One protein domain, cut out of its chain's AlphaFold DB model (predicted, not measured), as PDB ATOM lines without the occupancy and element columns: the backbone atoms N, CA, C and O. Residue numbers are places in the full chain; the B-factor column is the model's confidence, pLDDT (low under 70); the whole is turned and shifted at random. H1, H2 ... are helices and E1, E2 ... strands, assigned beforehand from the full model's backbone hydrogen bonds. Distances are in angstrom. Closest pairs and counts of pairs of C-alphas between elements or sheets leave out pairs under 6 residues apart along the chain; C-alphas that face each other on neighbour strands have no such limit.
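This is residues 450 to 577 of the 777 residues of the protein "Calcineurin-like phosphoesterase" of Butyrivibrio sp. TB (UniProt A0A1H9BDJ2). A small, strongly twisted sheet of four strands forms a slab, with H1 and H2 packed over one face and H5 grazing it near E1 and E2. H3 and H4 lead away from H2 to one end of the longest axis, and the long link 546 to 566 returns past the sheet to H5. The printed part has 128 residues, in the order H1 E1 E2 E3 E4 H2 H3 H4 H5; the antiparallel sheet runs E1 E2 E3 E4, a meander, each strand beside the one before. The class is mixed, helices and strands; the whole is compact, radius of gyration of the C-alphas 14.1 A, spanning 41 by 34 by 26 A.

H1, residues 450 to 465, lies over E1, residues 480 to 482; their closest C-alphas, Ser 460 and Val 481, are 6.4 A apart. H1's height over the sheet is 9.1 A, from a local plane only just fixed, by 6 C-alphas. E1 forms a hairpin with E2, residues 487 to 491, with N 481 and O 489 at 2.8 A, within hydrogen-bond range. E2 forms a hairpin with E3, residues 498 to 505, with N 490 and O 499 at 2.9 A. E3 bends by 51 degrees at residue 502 and forms a hairpin with E4, residues 508 to 512, with N 512 and O 500 at 2.8 A. H2, residues 515 to 525, lies over E3 on the same face as H1, at a height of 8.0 A; its closest C-alphas to E3 are Phe 515 and Phe 500, 6.4 A. H3, residues 527 to 531, and H2 touch only at the corner, at Lys 530 and Glu 523, C-alphas 5.0 A apart. H4, residues 533 to 545, is close to H1 but not clearly touching, C-alphas 538 and 465 being 6.7 A apart. H5, residues 567 to 577, only grazes the sheet. In the five helices every O i to N i+4 pair is within hydrogen-bond range.

H1 begins at C-alpha 450, (182.049, -306.055, 12.903), and is 22.5 A long; E3 is 19.9 A and H4 18.7 A. H5 ends at C-alpha 577, (187.570, -299.081, 6.427).

The C-alphas farthest apart, Arg 533 and Asn 565, are 41.5 A apart. The printed part has no cut; the links H1 to E1 and H4 to H5 are long. Mean pLDDT of the printed part is 80.4; 23 residues are under 70, among them 543 to 556.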
ATOM      1  N   LEU A 450     183.447-305.836  12.544       85.12
ATOM      2  CA  LEU A 450     182.049-306.055  12.903       85.12
ATOM      3  C   LEU A 450     181.766-305.934  14.417       85.12
ATOM      4  O   LEU A 450     180.806-305.245  14.773       85.12
ATOM      5  N   PRO A 451     182.578-306.507  15.334       86.75
ATOM      6  CA  PRO A 451     182.336-306.357  16.771       86.75
ATOM      7  C   PRO A 451     182.442-304.903  17.246       86.75
ATOM      8  O   PRO A 451     181.614-304.443  18.034       86.75
ATOM      9  N   LEU A 452     183.437-304.167  16.739       89.00
ATOM     10  CA  LEU A 452     183.619-302.748  17.039       89.00
ATOM     11  C   LEU A 452     182.434-301.932  16.515       89.00
ATOM     12  O   LEU A 452     181.888-301.115  17.252       89.00
ATOM     13  N   ARG A 453     182.009-302.189  15.273       88.19
ATOM     14  CA  ARG A 453     180.899-301.480  14.634       88.19
ATOM     15  C   ARG A 453     179.584-301.668  15.394       88.19
ATOM     16  O   ARG A 453     178.952-300.673  15.736       88.19
ATOM     17  N   LYS A 454     179.233-302.908  15.763       85.88
ATOM     18  CA  LYS A 454     178.038-303.204  16.581       85.88
ATOM     19  C   LYS A 454     178.069-302.481  17.929       85.88
ATOM     20  O   LYS A 454     177.038-302.050  18.439       85.88
ATOM     21  N   TYR A 455     179.251-302.349  18.531       86.81
ATOM     22  CA  TYR A 455     179.399-301.609  19.781       86.81
ATOM     23  C   TYR A 455     179.239-300.094  19.583       86.81
ATOM     24  O   TYR A 455     178.567-299.446  20.382       86.81
ATOM     25  N   GLN A 456     179.791-299.541  18.500       89.75
ATOM     26  CA  GLN A 456     179.625-298.134  18.124       89.75
ATOM     27  C   GLN A 456     178.170-297.767  17.836       89.75
ATOM     28  O   GLN A 456     177.723-296.714  18.278       89.75
ATOM     29  N   GLU A 457     177.425-298.627  17.146       88.50
ATOM     30  CA  GLU A 457     176.011-298.396  16.830       88.50
ATOM     31  C   GLU A 457     175.152-298.323  18.092       88.50
ATOM     32  O   GLU A 457     174.413-297.360  18.260       88.50
ATOM     33  N   ARG A 458     175.355-299.229  19.057       86.88
ATOM     34  CA  ARG A 458     174.671-299.159  20.366       86.88
ATOM     35  C   ARG A 458     174.954-297.851  21.110       86.88
ATOM     36  O   ARG A 458     174.075-297.292  21.766       86.88
ATOM     37  N   LEU A 459     176.193-297.360  21.033       86.56
ATOM     38  CA  LEU A 459     176.574-296.077  21.624       86.56
ATOM     39  C   LEU A 459     175.945-294.899  20.872       86.56
ATOM     40  O   LEU A 459     175.444-293.978  21.507       86.56
ATOM     41  N   SER A 460     175.936-294.944  19.541       88.56
ATOM     42  CA  SER A 460     175.278-293.957  18.681       88.56
ATOM     43  C   SER A 460     173.784-293.858  18.993       88.56
ATOM     44  O   SER A 460     173.285-292.760  19.219       88.56
ATOM     45  N   GLU A 461     173.087-294.990  19.086       86.62
ATOM     46  CA  GLU A 461     171.671-295.066  19.468       86.62
ATOM     47  C   GLU A 461     171.434-294.478  20.858       86.62
ATOM     48  O   GLU A 461     170.543-293.652  21.029       86.62
ATOM     49  N   THR A 462     172.291-294.814  21.828       84.50
ATOM     50  CA  THR A 462     172.230-294.234  23.179       84.50
ATOM     51  C   THR A 462     172.325-292.707  23.148       84.50
ATOM     52  O   THR A 462     171.601-292.030  23.875       84.50
ATOM     53  N   VAL A 463     173.220-292.148  22.330       87.06
ATOM     54  CA  VAL A 463     173.369-290.692  22.193       87.06
ATOM     55  C   VAL A 463     172.160-290.084  21.477       87.06
ATOM     56  O   VAL A 463     171.648-289.061  21.922       87.06
ATOM     57  N   LYS A 464     171.646-290.728  20.424       83.56
ATOM     58  CA  LYS A 464     170.448-290.276  19.693       83.56
ATOM     59  C   LYS A 464     169.190-290.291  20.563       83.56
ATOM     60  O   LYS A 464     168.387-289.364  20.477       83.56
ATOM     61  N   GLU A 465     169.043-291.278  21.451       86.25
ATOM     62  CA  GLU A 465     167.952-291.338  22.435       86.25
ATOM     63  C   GLU A 465     167.922-290.107  23.353       86.25
ATOM     64  O   GLU A 465     166.853-289.760  23.849       86.25
ATOM     65  N   LEU A 466     169.055-289.416  23.549       85.25
ATOM     66  CA  LEU A 466     169.116-288.185  24.339       85.25
ATOM     67  C   LEU A 466     168.485-286.977  23.643       85.25
ATOM     68  O   LEU A 466     168.354-285.945  24.293       85.25
ATOM     69  N   LYS A 467     168.096-287.075  22.363       80.69
ATOM     70  CA  LYS A 467     167.470-285.977  21.603       80.69
ATOM     71  C   LYS A 467     168.275-284.674  21.658       80.69
ATOM     72  O   LYS A 467     167.721-283.586  21.797       80.69
ATOM     73  N   ILE A 468     169.600-284.789  21.583       78.44
ATOM     74  CA  ILE A 468     170.478-283.624  21.483       78.44
ATOM     75  C   ILE A 468     170.157-282.929  20.144       78.44
ATOM     76  O   ILE A 468     170.169-283.599  19.112       78.44
ATOM     77  N   PRO A 469     169.852-281.619  20.130       67.00
ATOM     78  CA  PRO A 469     169.427-280.860  18.951       67.00
ATOM     79  C   PRO A 469     170.588-280.536  17.986       67.00
ATOM     80  O   PRO A 469     170.606-279.468  17.378       67.00
ATOM     81  N   TYR A 470     171.555-281.448  17.853       66.50
ATOM     82  CA  TYR A 470     172.699-281.330  16.953       66.50
ATOM     83  C   TYR A 470     172.730-282.500  15.968       66.50
ATOM     84  O   TYR A 470     172.586-283.649  16.395       66.50
ATOM     85  N   PRO A 471     172.927-282.244  14.664       56.75
ATOM     86  CA  PRO A 471     172.947-283.296  13.650       56.75
ATOM     87  C   PRO A 471     174.114-284.281  13.828       56.75
ATOM     88  O   PRO A 471     174.019-285.430  13.399       56.75
ATOM     89  N   GLU A 472     175.195-283.869  14.493       66.19
ATOM     90  CA  GLU A 472     176.362-284.704  14.790       66.19
ATOM     91  C   GLU A 472     176.128-285.667  15.966       66.19
ATOM     92  O   GLU A 472     176.950-286.554  16.203       66.19
ATOM     93  N   ALA A 473     175.028-285.531  16.713       77.81
ATOM     94  CA  ALA A 473     174.767-286.354  17.888       77.81
ATOM     95  C   ALA A 473     174.643-287.845  17.516       77.81
ATOM     96  O   ALA A 473     173.737-288.285  16.802       77.81
ATOM     97  N   GLY A 474     175.575-288.647  18.027       81.44
ATOM     98  CA  GLY A 474     175.698-290.067  17.721       81.44
ATOM     99  C   GLY A 474     176.405-290.351  16.394       81.44
ATOM    100  O   GLY A 474     176.363-291.495  15.935       81.44
ATOM    101  N   HIS A 475     177.040-289.367  15.756       83.75
ATOM    102  CA  HIS A 475     177.832-289.587  14.548       83.75
ATOM    103  C   HIS A 475     179.041-290.484  14.850       83.75
ATOM    104  O   HIS A 475     179.720-290.310  15.859       83.75
ATOM    105  N   ILE A 476     179.308-291.464  13.982       85.81
ATOM    106  CA  ILE A 476     180.431-292.398  14.123       85.81
ATOM    107  C   ILE A 476     181.499-292.032  13.091       85.81
ATOM    108  O   ILE A 476     181.240-292.117  11.889       85.81
ATOM    109  N   HIS A 477     182.715-291.722  13.546       83.69
ATOM    110  CA  HIS A 477     183.876-291.514  12.673       83.69
ATOM    111  C   HIS A 477     185.133-292.174  13.247       83.69
ATOM    112  O   HIS A 477     185.667-291.812  14.298       83.69
ATOM    113  N   GLY A 478     185.613-293.210  12.560       91.44
ATOM    114  CA  GLY A 478     186.750-294.001  13.016       91.44
ATOM    115  C   GLY A 478     186.458-294.704  14.338       91.44
ATOM    116  O   GLY A 478     185.582-295.555  14.419       91.44
ATOM    117  N   LEU A 479     187.210-294.373  15.382       92.50
ATOM    118  CA  LEU A 479     187.029-294.902  16.738       92.50
ATOM    119  C   LEU A 479     186.108-294.038  17.612       92.50
ATOM    120  O   LEU A 479     185.925-294.363  18.784       92.50
ATOM    121  N   ILE A 480     185.562-292.942  17.083       92.38
ATOM    122  CA  ILE A 480     184.860-291.919  17.858       92.38
ATOM    123  C   ILE A 480     183.354-291.979  17.588       92.38
ATOM    124  O   ILE A 480     182.928-292.191  16.453       92.38
ATOM    125  N   VAL A 481     182.568-291.798  18.649       92.00
ATOM    126  CA  VAL A 481     181.143-291.460  18.598       92.00
ATOM    127  C   VAL A 481     180.972-290.055  19.170       92.00
ATOM    128  O   VAL A 481     181.333-289.820  20.328       92.00
ATOM    129  N   ASP A 482     180.459-289.134  18.365       89.19
ATOM    130  CA  ASP A 482     180.259-287.737  18.752       89.19
ATOM    131  C   ASP A 482     178.995-287.579  19.600       89.19
ATOM    132  O   ASP A 482     177.986-288.254  19.383       89.19
ATOM    133  N   VAL A 483     179.058-286.693  20.593       86.12
ATOM    134  CA  VAL A 483     177.902-286.275  21.401       86.12
ATOM    135  C   VAL A 483     177.459-284.880  20.977       86.12
ATOM    136  O   VAL A 483     176.273-284.650  20.766       86.12
ATOM    137  N   ASP A 484     178.431-283.993  20.792       80.62
ATOM    138  CA  ASP A 484     178.321-282.746  20.041       80.62
ATOM    139  C   ASP A 484     179.643-282.527  19.274       80.62
ATOM    140  O   ASP A 484     180.490-283.424  19.201       80.62
ATOM    141  N   PHE A 485     179.841-281.334  18.716       76.12
ATOM    142  CA  PHE A 485     181.058-280.994  17.976       76.12
ATOM    143  C   PHE A 485     182.357-281.041  18.811       76.12
ATOM    144  O   PHE A 485     183.432-281.229  18.246       76.12
ATOM    145  N   TYR A 486     182.283-280.874  20.135       81.38
ATOM    146  CA  TYR A 486     183.441-280.781  21.037       81.38
ATOM    147  C   TYR A 486     183.566-281.949  22.026       81.38
ATOM    148  O   TYR A 486     184.604-282.105  22.675       81.38
ATOM    149  N   HIS A 487     182.509-282.730  22.217       88.88
ATOM    150  CA  HIS A 487     182.399-283.784  23.211       88.88
ATOM    151  C   HIS A 487     182.263-285.126  22.514       88.88
ATOM    152  O   HIS A 487     181.326-285.386  21.760       88.88
ATOM    153  N   HIS A 488     183.194-286.013  22.833       92.25
ATOM    154  CA  HIS A 488     183.415-287.223  22.064       92.25
ATOM    155  C   HIS A 488     183.568-288.435  22.981       92.25
ATOM    156  O   HIS A 488     184.048-288.343  24.119       92.25
ATOM    157  N   MET A 489     183.216-289.603  22.451       91.75
ATOM    158  CA  MET A 489     183.482-290.900  23.065       91.75
ATOM    159  C   MET A 489     184.394-291.707  22.142       91.75
ATOM    160  O   MET A 489     183.959-292.179  21.097       91.75
ATOM    161  N   MET A 490     185.664-291.880  22.510       91.81
ATOM    162  CA  MET A 490     186.605-292.696  21.737       91.81
ATOM    163  C   MET A 490     186.691-294.109  22.303       91.81
ATOM    164  O   MET A 490     186.889-294.297  23.501       91.81
ATOM    165  N   ILE A 491     186.591-295.106  21.433       90.31
ATOM    166  CA  ILE A 491     186.661-296.523  21.783       90.31
ATOM    167  C   ILE A 491     188.054-297.044  21.451       90.31
ATOM    168  O   ILE A 491     188.527-296.912  20.324       90.31
ATOM    169  N   ASN A 492     188.709-297.684  22.412       86.31
ATOM    170  CA  ASN A 492     189.947-298.399  22.150       86.31
ATOM    171  C   ASN A 492     189.621-299.799  21.592       86.31
ATOM    172  O   ASN A 492     189.010-300.601  22.301       86.31
ATOM    173  N   PRO A 493     190.022-300.127  20.349       83.06
ATOM    174  CA  PRO A 493     189.693-301.412  19.737       83.06
ATOM    175  C   PRO A 493     190.408-302.601  20.398       83.06
ATOM    176  O   PRO A 493     189.960-303.730  20.234       83.06
ATOM    177  N   ASN A 494     191.488-302.370  21.158       80.62
ATOM    178  CA  ASN A 494     192.269-303.444  21.777       80.62
ATOM    179  C   ASN A 494     191.624-303.991  23.058       80.62
ATOM    180  O   ASN A 494     191.728-305.181  23.334       80.62
ATOM    181  N   ASP A 495     190.991-303.130  23.864       81.38
ATOM    182  CA  ASP A 495     190.427-303.503  25.172       81.38
ATOM    183  C   ASP A 495     188.957-303.082  25.370       81.38
ATOM    184  O   ASP A 495     188.362-303.320  26.428       81.38
ATOM    185  N   GLY A 496     188.351-302.439  24.366       78.25
ATOM    186  CA  GLY A 496     186.970-301.966  24.400       78.25
ATOM    187  C   GLY A 496     186.706-300.898  25.468       78.25
ATOM    188  O   GLY A 496     185.557-300.728  25.902       78.25
ATOM    189  N   LYS A 497     187.735-300.219  25.993       84.44
ATOM    190  CA  LYS A 497     187.538-299.073  26.893       84.44
ATOM    191  C   LYS A 497     187.040-297.860  26.116       84.44
ATOM    192  O   LYS A 497     187.398-297.667  24.959       84.44
ATOM    193  N   ILE A 498     186.213-297.057  26.782       86.88
ATOM    194  CA  ILE A 498     185.708-295.789  26.259       86.88
ATOM    195  C   ILE A 498     186.410-294.664  27.011       86.88
ATOM    196  O   ILE A 498     186.358-294.625  28.243       86.88
ATOM    197  N   THR A 499     187.022-293.753  26.266       88.44
ATOM    198  CA  THR A 499     187.503-292.467  26.765       88.44
ATOM    199  C   THR A 499     186.468-291.408  26.413       88.44
ATOM    200  O   THR A 499     186.202-291.165  25.237       88.44
ATOM    201  N   PHE A 500     185.880-290.782  27.429       90.25
ATOM    202  CA  PHE A 500     185.023-289.611  27.258       90.25
ATOM    203  C   PHE A 500     185.904-288.374  27.329       90.25
ATOM    204  O   PHE A 500     186.729-288.283  28.239       90.25
ATOM    205  N   TYR A 501     185.760-287.429  26.409       90.38
ATOM    206  CA  TYR A 501     186.595-286.236  26.451       90.38
ATOM    207  C   TYR A 501     185.956-285.019  25.794       90.38
ATOM    208  O   TYR A 501     185.058-285.135  24.964       90.38
ATOM    209  N   TYR A 502     186.462-283.856  26.194       87.75
ATOM    210  CA  TYR A 502     186.213-282.562  25.572       87.75
ATOM    211  C   TYR A 502     187.439-282.141  24.750       87.75
ATOM    212  O   TYR A 502     188.571-282.227  25.243       87.75
ATOM    213  N   SER A 503     187.232-281.696  23.512       82.94
ATOM    214  CA  SER A 503     188.284-281.251  22.597       82.94
ATOM    215  C   SER A 503     187.857-279.992  21.831       82.94
ATOM    216  O   SER A 503     187.208-280.085  20.795       82.94
ATOM    217  N   PRO A 504     188.230-278.789  22.305       72.69
ATOM    218  CA  PRO A 504     187.914-277.539  21.605       72.69
ATOM    219  C   PRO A 504     188.781-277.314  20.360       72.69
ATOM    220  O   PRO A 504     188.427-276.535  19.481       72.69
ATOM    221  N   PHE A 505     189.940-277.976  20.293       71.12
ATOM    222  CA  PHE A 505     190.886-277.868  19.189       71.12
ATOM    223  C   PHE A 505     191.498-279.228  18.887       71.12
ATOM    224  O   PHE A 505     191.772-280.021  19.789       71.12
ATOM    225  N   PHE A 506     191.805-279.460  17.614       67.31
ATOM    226  CA  PHE A 506     192.357-280.724  17.148       67.31
ATOM    227  C   PHE A 506     193.668-281.086  17.873       67.31
ATOM    228  O   PHE A 506     194.669-280.372  17.777       67.31
ATOM    229  N   GLY A 507     193.664-282.209  18.600       69.88
ATOM    230  CA  GLY A 507     194.813-282.699  19.374       69.88
ATOM    231  C   GLY A 507     194.951-282.127  20.790       69.88
ATOM    232  O   GLY A 507     195.917-282.473  21.471       69.88
ATOM    233  N   LEU A 508     194.013-281.287  21.246       79.38
ATOM    234  CA  LEU A 508     193.917-280.827  22.634       79.38
ATOM    235  C   LEU A 508     192.730-281.516  23.309       79.38
ATOM    236  O   LEU A 508     191.589-281.332  22.886       79.38
ATOM    237  N   VAL A 509     192.991-282.315  24.339       85.81
ATOM    238  CA  VAL A 509     191.998-283.223  24.924       85.81
ATOM    239  C   VAL A 509     191.927-283.038  26.433       85.81
ATOM    240  O   VAL A 509     192.950-282.926  27.104       85.81
ATOM    241  N   LYS A 510     190.708-283.035  26.970       88.56
ATOM    242  CA  LYS A 510     190.437-283.131  28.404       88.56
ATOM    243  C   LYS A 510     189.573-284.356  28.673       88.56
ATOM    244  O   LYS A 510     188.392-284.357  28.329       88.56
ATOM    245  N   GLU A 511     190.162-285.392  29.267       90.69
ATOM    246  CA  GLU A 511     189.436-286.616  29.618       90.69
ATOM    247  C   GLU A 511     188.437-286.378  30.756       90.69
ATOM    248  O   GLU A 511     188.700-285.666  31.726       90.69
ATOM    249  N   LEU A 512     187.274-287.009  30.634       88.38
ATOM    250  CA  LEU A 512     186.162-286.930  31.566       88.38
ATOM    251  C   LEU A 512     185.906-288.339  32.106       88.38
ATOM    252  O   LEU A 512     185.679-289.281  31.348       88.38
ATOM    253  N   GLY A 513     185.896-288.510  33.429       83.25
ATOM    254  CA  GLY A 513     185.873-289.844  34.040       83.25
ATOM    255  C   GLY A 513     184.578-290.638  33.832       83.25
ATOM    256  O   GLY A 513     184.498-291.800  34.228       83.25
ATOM    257  N   SER A 514     183.535-290.045  33.240       84.81
ATOM    258  CA  SER A 514     182.283-290.746  32.933       84.81
ATOM    259  C   SER A 514     181.439-290.019  31.890       84.81
ATOM    260  O   SER A 514     181.539-288.802  31.729       84.81
ATOM    261  N   PHE A 515     180.494-290.748  31.295       85.44
ATOM    262  CA  PHE A 515     179.456-290.172  30.442       85.44
ATOM    263  C   PHE A 515     178.648-289.067  31.144       85.44
ATOM    264  O   PHE A 515     178.372-288.025  30.562       85.44
ATOM    265  N   SER A 516     178.343-289.222  32.441       84.94
ATOM    266  CA  SER A 516     177.648-288.177  33.210       84.94
ATOM    267  C   SER A 516     178.461-286.882  33.305       84.94
ATOM    268  O   SER A 516     177.893-285.792  33.253       84.94
ATOM    269  N   LYS A 517     179.791-286.986  33.427       88.19
ATOM    270  CA  LYS A 517     180.686-285.821  33.421       88.19
ATOM    271  C   LYS A 517     180.796-285.190  32.038       88.19
ATOM    272  O   LYS A 517     180.853-283.969  31.965       88.19
ATOM    273  N   LEU A 518     180.750-285.995  30.976       89.81
ATOM    274  CA  LEU A 518     180.651-285.503  29.602       89.81
ATOM    275  C   LEU A 518     179.392-284.660  29.395       89.81
ATOM    276  O   LEU A 518     179.508-283.507  28.995       89.81
ATOM    277  N   LEU A 519     178.217-285.164  29.780       89.44
ATOM    278  CA  LEU A 519     176.967-284.403  29.660       89.44
ATOM    279  C   LEU A 519     176.971-283.119  30.506       89.44
ATOM    280  O   LEU A 519     176.509-282.077  30.053       89.44
ATOM    281  N   LYS A 520     177.534-283.162  31.723       89.25
ATOM    282  CA  LYS A 520     177.699-281.955  32.555       89.25
ATOM    283  C   LYS A 520     178.653-280.939  31.925       89.25
ATOM    284  O   LYS A 520     178.414-279.743  32.049       89.25
ATOM    285  N   SER A 521     179.728-281.406  31.285       90.69
ATOM    286  CA  SER A 521     180.655-280.546  30.546       90.69
ATOM    287  C   SER A 521     179.921-279.854  29.400       90.69
ATOM    288  O   SER A 521     179.944-278.626  29.340       90.69
ATOM    289  N   MET A 522     179.178-280.601  28.585       88.50
ATOM    290  CA  MET A 522     178.353-280.063  27.498       88.50
ATOM    291  C   MET A 522     177.371-278.993  27.999       88.50
ATOM    292  O   MET A 522     177.422-277.852  27.556       88.50
ATOM    293  N   GLU A 523     176.575-279.301  29.027       88.00
ATOM    294  CA  GLU A 523     175.622-278.359  29.646       88.00
ATOM    295  C   GLU A 523     176.268-277.098  30.233       88.00
ATOM    296  O   GLU A 523     175.602-276.076  30.407       88.00
ATOM    297  N   SER A 524     177.546-277.170  30.611       84.88
ATOM    298  CA  SER A 524     178.279-276.013  31.133       84.88
ATOM    299  C   SER A 524     178.831-275.104  30.036       84.88
ATOM    300  O   SER A 524     179.034-273.920  30.299       84.88
ATOM    301  N   HIS A 525     179.040-275.639  28.829       78.00
ATOM    302  CA  HIS A 525     179.499-274.880  27.663       78.00
ATOM    303  C   HIS A 525     178.337-274.401  26.787       78.00
ATOM    304  O   HIS A 525     178.524-273.482  25.993       78.00
ATOM    305  N   ASP A 526     177.146-274.979  26.959       72.38
ATOM    306  CA  ASP A 526     175.997-274.721  26.104       72.38
ATOM    307  C   ASP A 526     174.702-274.493  26.899       72.38
ATOM    308  O   ASP A 526     174.084-275.411  27.456       72.38
ATOM    309  N   TYR A 527     174.271-273.230  26.935       64.94
ATOM    310  CA  TYR A 527     173.051-272.828  27.631       64.94
ATOM    311  C   TYR A 527     171.775-273.344  26.944       64.94
ATOM    312  O   TYR A 527     170.792-273.622  27.633       64.94
ATOM    313  N   TYR A 528     171.781-273.518  25.618       65.88
ATOM    314  CA  TYR A 528     170.617-274.002  24.871       65.88
ATOM    315  C   TYR A 528     170.296-275.449  25.253       65.88
ATOM    316  O   TYR A 528     169.162-275.760  25.622       65.88
ATOM    317  N   ILE A 529     171.319-276.305  25.301       72.50
ATOM    318  CA  ILE A 529     171.203-277.685  25.793       72.50
ATOM    319  C   ILE A 529     170.700-277.726  27.234       72.50
ATOM    320  O   ILE A 529     169.797-278.499  27.564       72.50
ATOM    321  N   LYS A 530     171.249-276.868  28.100       73.94
ATOM    322  CA  LYS A 530     170.884-276.812  29.521       73.94
ATOM    323  C   LYS A 530     169.397-276.513  29.749       73.94
ATOM    324  O   LYS A 530     168.849-276.927  30.771       73.94
ATOM    325  N   CYS A 531     168.758-275.810  28.818       69.50
ATOM    326  CA  CYS A 531     167.346-275.433  28.880       69.50
ATOM    327  C   CYS A 531     166.438-276.269  27.957       69.50
ATOM    328  O   CYS A 531     165.221-276.080  27.988       69.50
ATOM    329  N   ASN A 532     166.984-277.201  27.168       76.12
ATOM    330  CA  ASN A 532     166.215-278.004  26.219       76.12
ATOM    331  C   ASN A 532     165.367-279.071  26.943       76.12
ATOM    332  O   ASN A 532     165.892-279.977  27.592       76.12
ATOM    333  N   ARG A 533     164.037-278.962  26.838       77.75
ATOM    334  CA  ARG A 533     163.089-279.830  27.560       77.75
ATOM    335  C   ARG A 533     163.203-281.300  27.146       77.75
ATOM    336  O   ARG A 533     163.248-282.157  28.027       77.75
ATOM    337  N   ASP A 534     163.279-281.567  25.847       79.88
ATOM    338  CA  ASP A 534     163.304-282.923  25.291       79.88
ATOM    339  C   ASP A 534     164.570-283.672  25.708       79.88
ATOM    340  O   ASP A 534     164.500-284.815  26.164       79.88
ATOM    341  N   TYR A 535     165.718-282.992  25.646       84.50
ATOM    342  CA  TYR A 535     166.988-283.500  26.150       84.50
ATOM    343  C   TYR A 535     166.942-283.768  27.656       84.50
ATOM    344  O   TYR A 535     167.345-284.837  28.113       84.50
ATOM    345  N   LEU A 536     166.433-282.825  28.458       83.50
ATOM    346  CA  LEU A 536     166.367-282.991  29.913       83.50
ATOM    347  C   LEU A 536     165.467-284.164  30.328       83.50
ATOM    348  O   LEU A 536     165.773-284.859  31.303       83.50
ATOM    349  N   GLU A 537     164.365-284.391  29.614       83.56
ATOM    350  CA  GLU A 537     163.480-285.535  29.834       83.56
ATOM    351  C   GLU A 537     164.147-286.851  29.420       83.56
ATOM    352  O   GLU A 537     164.215-287.787  30.226       83.56
ATOM    353  N   ALA A 538     164.727-286.899  28.219       84.44
ATOM    354  CA  ALA A 538     165.449-288.064  27.719       84.44
ATOM    355  C   ALA A 538     166.641-288.435  28.615       84.44
ATOM    356  O   ALA A 538     166.819-289.599  28.983       84.44
ATOM    357  N   LYS A 539     167.409-287.441  29.075       85.88
ATOM    358  CA  LYS A 539     168.508-287.611  30.032       85.88
ATOM    359  C   LYS A 539     168.030-288.242  31.338       85.88
ATOM    360  O   LYS A 539     168.696-289.145  31.844       85.88
ATOM    361  N   LYS A 540     166.896-287.801  31.903       80.69
ATOM    362  CA  LYS A 540     166.336-288.406  33.129       80.69
ATOM    363  C   LYS A 540     166.038-289.891  32.917       80.69
ATOM    364  O   LYS A 540     166.436-290.702  33.749       80.69
ATOM    365  N   GLN A 541     165.417-290.244  31.792       74.94
ATOM    366  CA  GLN A 541     165.106-291.634  31.447       74.94
ATOM    367  C   GLN A 541     166.378-292.478  31.223       74.94
ATOM    368  O   GLN A 541     166.480-293.597  31.729       74.94
ATOM    369  N   ALA A 542     167.382-291.930  30.531       71.19
ATOM    370  CA  ALA A 542     168.657-292.599  30.262       71.19
ATOM    371  C   ALA A 542     169.480-292.853  31.540       71.19
ATOM    372  O   ALA A 542     170.088-293.916  31.693       71.19
ATOM    373  N   VAL A 543     169.463-291.912  32.494       65.62
ATOM    374  CA  VAL A 543     170.105-292.072  33.812       65.62
ATOM    375  C   VAL A 543     169.467-293.223  34.600       65.62
ATOM    376  O   VAL A 543     170.194-294.003  35.217       65.62
ATOM    377  N   THR A 544     168.143-293.395  34.527       58.78
ATOM    378  CA  THR A 544     167.427-294.514  35.168       58.78
ATOM    379  C   THR A 544     167.747-295.869  34.524       58.78
ATOM    380  O   THR A 544     167.825-296.873  35.227       58.78
ATOM    381  N   LYS A 545     168.000-295.902  33.207       59.47
ATOM    382  CA  LYS A 545     168.378-297.113  32.451       59.47
ATOM    383  C   LYS A 545     169.845-297.551  32.653       59.47
ATOM    384  O   LYS A 545     170.206-298.656  32.263       59.47
ATOM    385  N   GLY A 546     170.697-296.725  33.271       57.69
ATOM    386  CA  GLY A 546     172.067-297.102  33.661       57.69
ATOM    387  C   GLY A 546     173.048-297.331  32.500       57.69
ATOM    388  O   GLY A 546     173.988-298.111  32.651       57.69
ATOM    389  N   ILE A 547     172.841-296.660  31.363       56.31
ATOM    390  CA  ILE A 547     173.307-297.114  30.040       56.31
ATOM    391  C   ILE A 547     174.842-297.174  29.870       56.31
ATOM    392  O   ILE A 547     175.318-297.936  29.039       56.31
ATOM    393  N   LEU A 548     175.664-296.484  30.675       60.72
ATOM    394  CA  LEU A 548     177.131-296.509  30.505       60.72
ATOM    395  C   LEU A 548     177.896-296.484  31.841       60.72
ATOM    396  O   LEU A 548     178.326-295.433  32.314       60.72
ATOM    397  N   LYS A 549     178.109-297.658  32.455       51.78
ATOM    398  CA  LYS A 549     178.964-297.837  33.651       51.78
ATOM    399  C   LYS A 549     180.395-298.274  33.292       51.78
ATOM    400  O   LYS A 549     180.842-299.340  33.707       51.78
ATOM    401  N   LYS A 550     181.146-297.455  32.550       54.78
ATOM    402  CA  LYS A 550     182.618-297.573  32.508       54.78
ATOM    403  C   LYS A 550     183.235-296.262  32.985       54.78
ATOM    404  O   LYS A 550     182.873-295.191  32.510       54.78
ATOM    405  N   VAL A 551     184.113-296.378  33.977       53.44
ATOM    406  CA  VAL A 551     184.766-295.265  34.673       53.44
ATOM    407  C   VAL A 551     186.132-295.052  34.027       53.44
ATOM    408  O   VAL A 551     186.981-295.944  34.071       53.44
ATOM    409  N   GLY A 552     186.312-293.904  33.376       55.53
ATOM    410  CA  GLY A 552     187.615-293.418  32.925       55.53
ATOM    411  C   GLY A 552     188.373-292.746  34.073       55.53
ATOM    412  O   GLY A 552     187.828-292.566  35.163       55.53
ATOM    413  N   LYS A 553     189.628-292.354  33.844       58.72
ATOM    414  CA  LYS A 553     190.328-291.460  34.777       58.72
ATOM    415  C   LYS A 553     189.795-290.039  34.588       58.72
ATOM    416  O   LYS A 553     189.526-289.626  33.465       58.72
ATOM    417  N   ASP A 554     189.614-289.297  35.675       61.41
ATOM    418  CA  ASP A 554     189.425-287.851  35.575       61.41
ATOM    419  C   ASP A 554     190.788-287.180  35.473       61.41
ATOM    420  O   ASP A 554     191.627-287.373  36.353       61.41
ATOM    421  N   ASN A 555     190.972-286.360  34.442       66.38
ATOM    422  CA  ASN A 555     192.071-285.409  34.381       66.38
ATOM    423  C   ASN A 555     191.510-283.990  34.504       66.38
ATOM    424  O   ASN A 555     190.530-283.618  33.856       66.38
ATOM    425  N   HIS A 556     192.119-283.187  35.374       60.19
ATOM    426  CA  HIS A 556     191.697-281.802  35.576       60.19
ATOM    427  C   HIS A 556     192.244-280.862  34.490       60.19
ATOM    428  O   HIS A 556     191.566-279.887  34.148       60.19
ATOM    429  N   ASP A 557     193.383-281.220  33.891       74.25
ATOM    430  CA  ASP A 557     194.125-280.406  32.928       74.25
ATOM    431  C   ASP A 557     193.970-280.899  31.484       74.25
ATOM    432  O   ASP A 557     193.643-282.058  31.225       74.25
ATOM    433  N   PHE A 558     194.198-279.991  30.533       79.56
ATOM    434  CA  PHE A 558     194.263-280.331  29.114       79.56
ATOM    435  C   PHE A 558     195.588-281.005  28.775       79.56
ATOM    436  O   PHE A 558     196.661-280.511  29.124       79.56
ATOM    437  N   GLU A 559     195.509-282.066  27.984       82.69
ATOM    438  CA  GLU A 559     196.664-282.758  27.433       82.69
ATOM    439  C   GLU A 559     196.749-282.532  25.924       82.69
ATOM    440  O   GLU A 559     195.757-282.599  25.190       82.69
ATOM    441  N   LYS A 560     197.963-282.257  25.441       79.62
ATOM    442  CA  LYS A 560     198.251-282.166  24.010       79.62
ATOM    443  C   LYS A 560     198.742-283.521  23.518       79.62
ATOM    444  O   LYS A 560     199.810-283.975  23.923       79.62
ATOM    445  N   ILE A 561     197.979-284.145  22.629       79.94
ATOM    446  CA  ILE A 561     198.258-285.496  22.139       79.94
ATOM    447  C   ILE A 561     199.056-285.427  20.833       79.94
ATOM    448  O   ILE A 561     198.743-284.654  19.925       79.94
ATOM    449  N   ASP A 562     200.069-286.287  20.703       82.12
ATOM    450  CA  ASP A 562     200.706-286.544  19.412       82.12
ATOM    451  C   ASP A 562     199.760-287.355  18.515       82.12
ATOM    452  O   ASP A 562     199.661-288.581  18.593       82.12
ATOM    453  N   ILE A 563     199.041-286.655  17.641       76.06
ATOM    454  CA  ILE A 563     198.052-287.232  16.720       76.06
ATOM    455  C   ILE A 563     198.651-288.352  15.857       76.06
ATOM    456  O   ILE A 563     197.962-289.326  15.553       76.06
ATOM    457  N   LYS A 564     199.925-288.242  15.455       78.00
ATOM    458  CA  LYS A 564     200.540-289.224  14.547       78.00
ATOM    459  C   LYS A 564     200.769-290.564  15.237       78.00
ATOM    460  O   LYS A 564     200.560-291.606  14.619       78.00
ATOM    461  N   ASN A 565     201.143-290.523  16.512       80.25
ATOM    462  CA  ASN A 565     201.528-291.694  17.298       80.25
ATOM    463  C   ASN A 565     200.486-292.067  18.368       80.25
ATOM    464  O   ASN A 565     200.814-292.738  19.342       80.25
ATOM    465  N   SER A 566     199.230-291.645  18.199       83.12
ATOM    466  CA  SER A 566     198.126-291.928  19.125       83.12
ATOM    467  C   SER A 566     196.982-292.684  18.453       83.12
ATOM    468  O   SER A 566     196.990-292.934  17.247       83.12
ATOM    469  N   LEU A 567     195.946-293.012  19.232       84.75
ATOM    470  CA  LEU A 567     194.720-293.639  18.734       84.75
ATOM    471  C   LEU A 567     194.027-292.835  17.621       84.75
ATOM    472  O   LEU A 567     193.271-293.424  16.857       84.75
ATOM    473  N   TYR A 568     194.316-291.540  17.451       84.94
ATOM    474  CA  TYR A 568     193.800-290.758  16.324       84.94
ATOM    475  C   TYR A 568     194.295-291.259  14.962       84.94
ATOM    476  O   TYR A 568     193.528-291.261  13.998       84.94
ATOM    477  N   SER A 569     195.547-291.719  14.854       85.69
ATOM    478  CA  SER A 569     196.056-292.267  13.589       85.69
ATOM    479  C   SER A 569     195.400-293.609  13.254       85.69
ATOM    480  O   SER A 569     195.042-293.853  12.099       85.69
ATOM    481  N   VAL A 570     195.146-294.432  14.276       88.75
ATOM    482  CA  VAL A 570     194.362-295.671  14.159       88.75
ATOM    483  C   VAL A 570     192.920-295.350  13.767       88.75
ATOM    484  O   VAL A 570     192.414-295.918  12.802       88.75
ATOM    485  N   SER A 571     192.293-294.387  14.448       90.31
ATOM    486  CA  SER A 571     190.935-293.904  14.177       90.31
ATOM    487  C   SER A 571     190.769-293.462  12.732       90.31
ATOM    488  O   SER A 571     189.851-293.913  12.051       90.31
ATOM    489  N   ARG A 572     191.719-292.682  12.207       89.00
ATOM    490  CA  ARG A 572     191.710-292.256  10.805       89.00
ATOM    491  C   ARG A 572     191.716-293.439   9.837       89.00
ATOM    492  O   ARG A 572     190.968-293.419   8.866       89.00
ATOM    493  N   ARG A 573     192.533-294.467  10.089       89.69
ATOM    494  CA  ARG A 573     192.577-295.671   9.241       89.69
ATOM    495  C   ARG A 573     191.282-296.482   9.347       89.69
ATOM    496  O   ARG A 573     190.759-296.921   8.327       89.69
ATOM    497  N   VAL A 574     190.739-296.635  10.558       91.69
ATOM    498  CA  VAL A 574     189.440-297.295  10.790       91.69
ATOM    499  C   VAL A 574     188.315-296.551  10.072       91.69
ATOM    500  O   VAL A 574     187.477-297.198   9.456       91.69
ATOM    501  N   ASN A 575     188.334-295.217  10.060       90.81
ATOM    502  CA  ASN A 575     187.330-294.405   9.370       90.81
ATOM    503  C   ASN A 575     187.264-294.717   7.864       90.81
ATOM    504  O   ASN A 575     186.182-294.765   7.283       90.81
ATOM    505  N   GLN A 576     188.410-294.996   7.233       91.81
ATOM    506  CA  GLN A 576     188.435-295.400   5.824       91.81
ATOM    507  C   GLN A 576     187.838-296.784   5.605       91.81
ATOM    508  O   GLN A 576     187.085-296.983   4.655       91.81
ATOM    509  N   LEU A 577     188.137-297.734   6.492       91.62
ATOM    510  CA  LEU A 577     187.570-299.081   6.427       91.62
ATOM    511  C   LEU A 577     186.073-299.103   6.761       91.62
ATOM    512  O   LEU A 577     185.334-299.915   6.214       91.62
TER     513      LEU A 577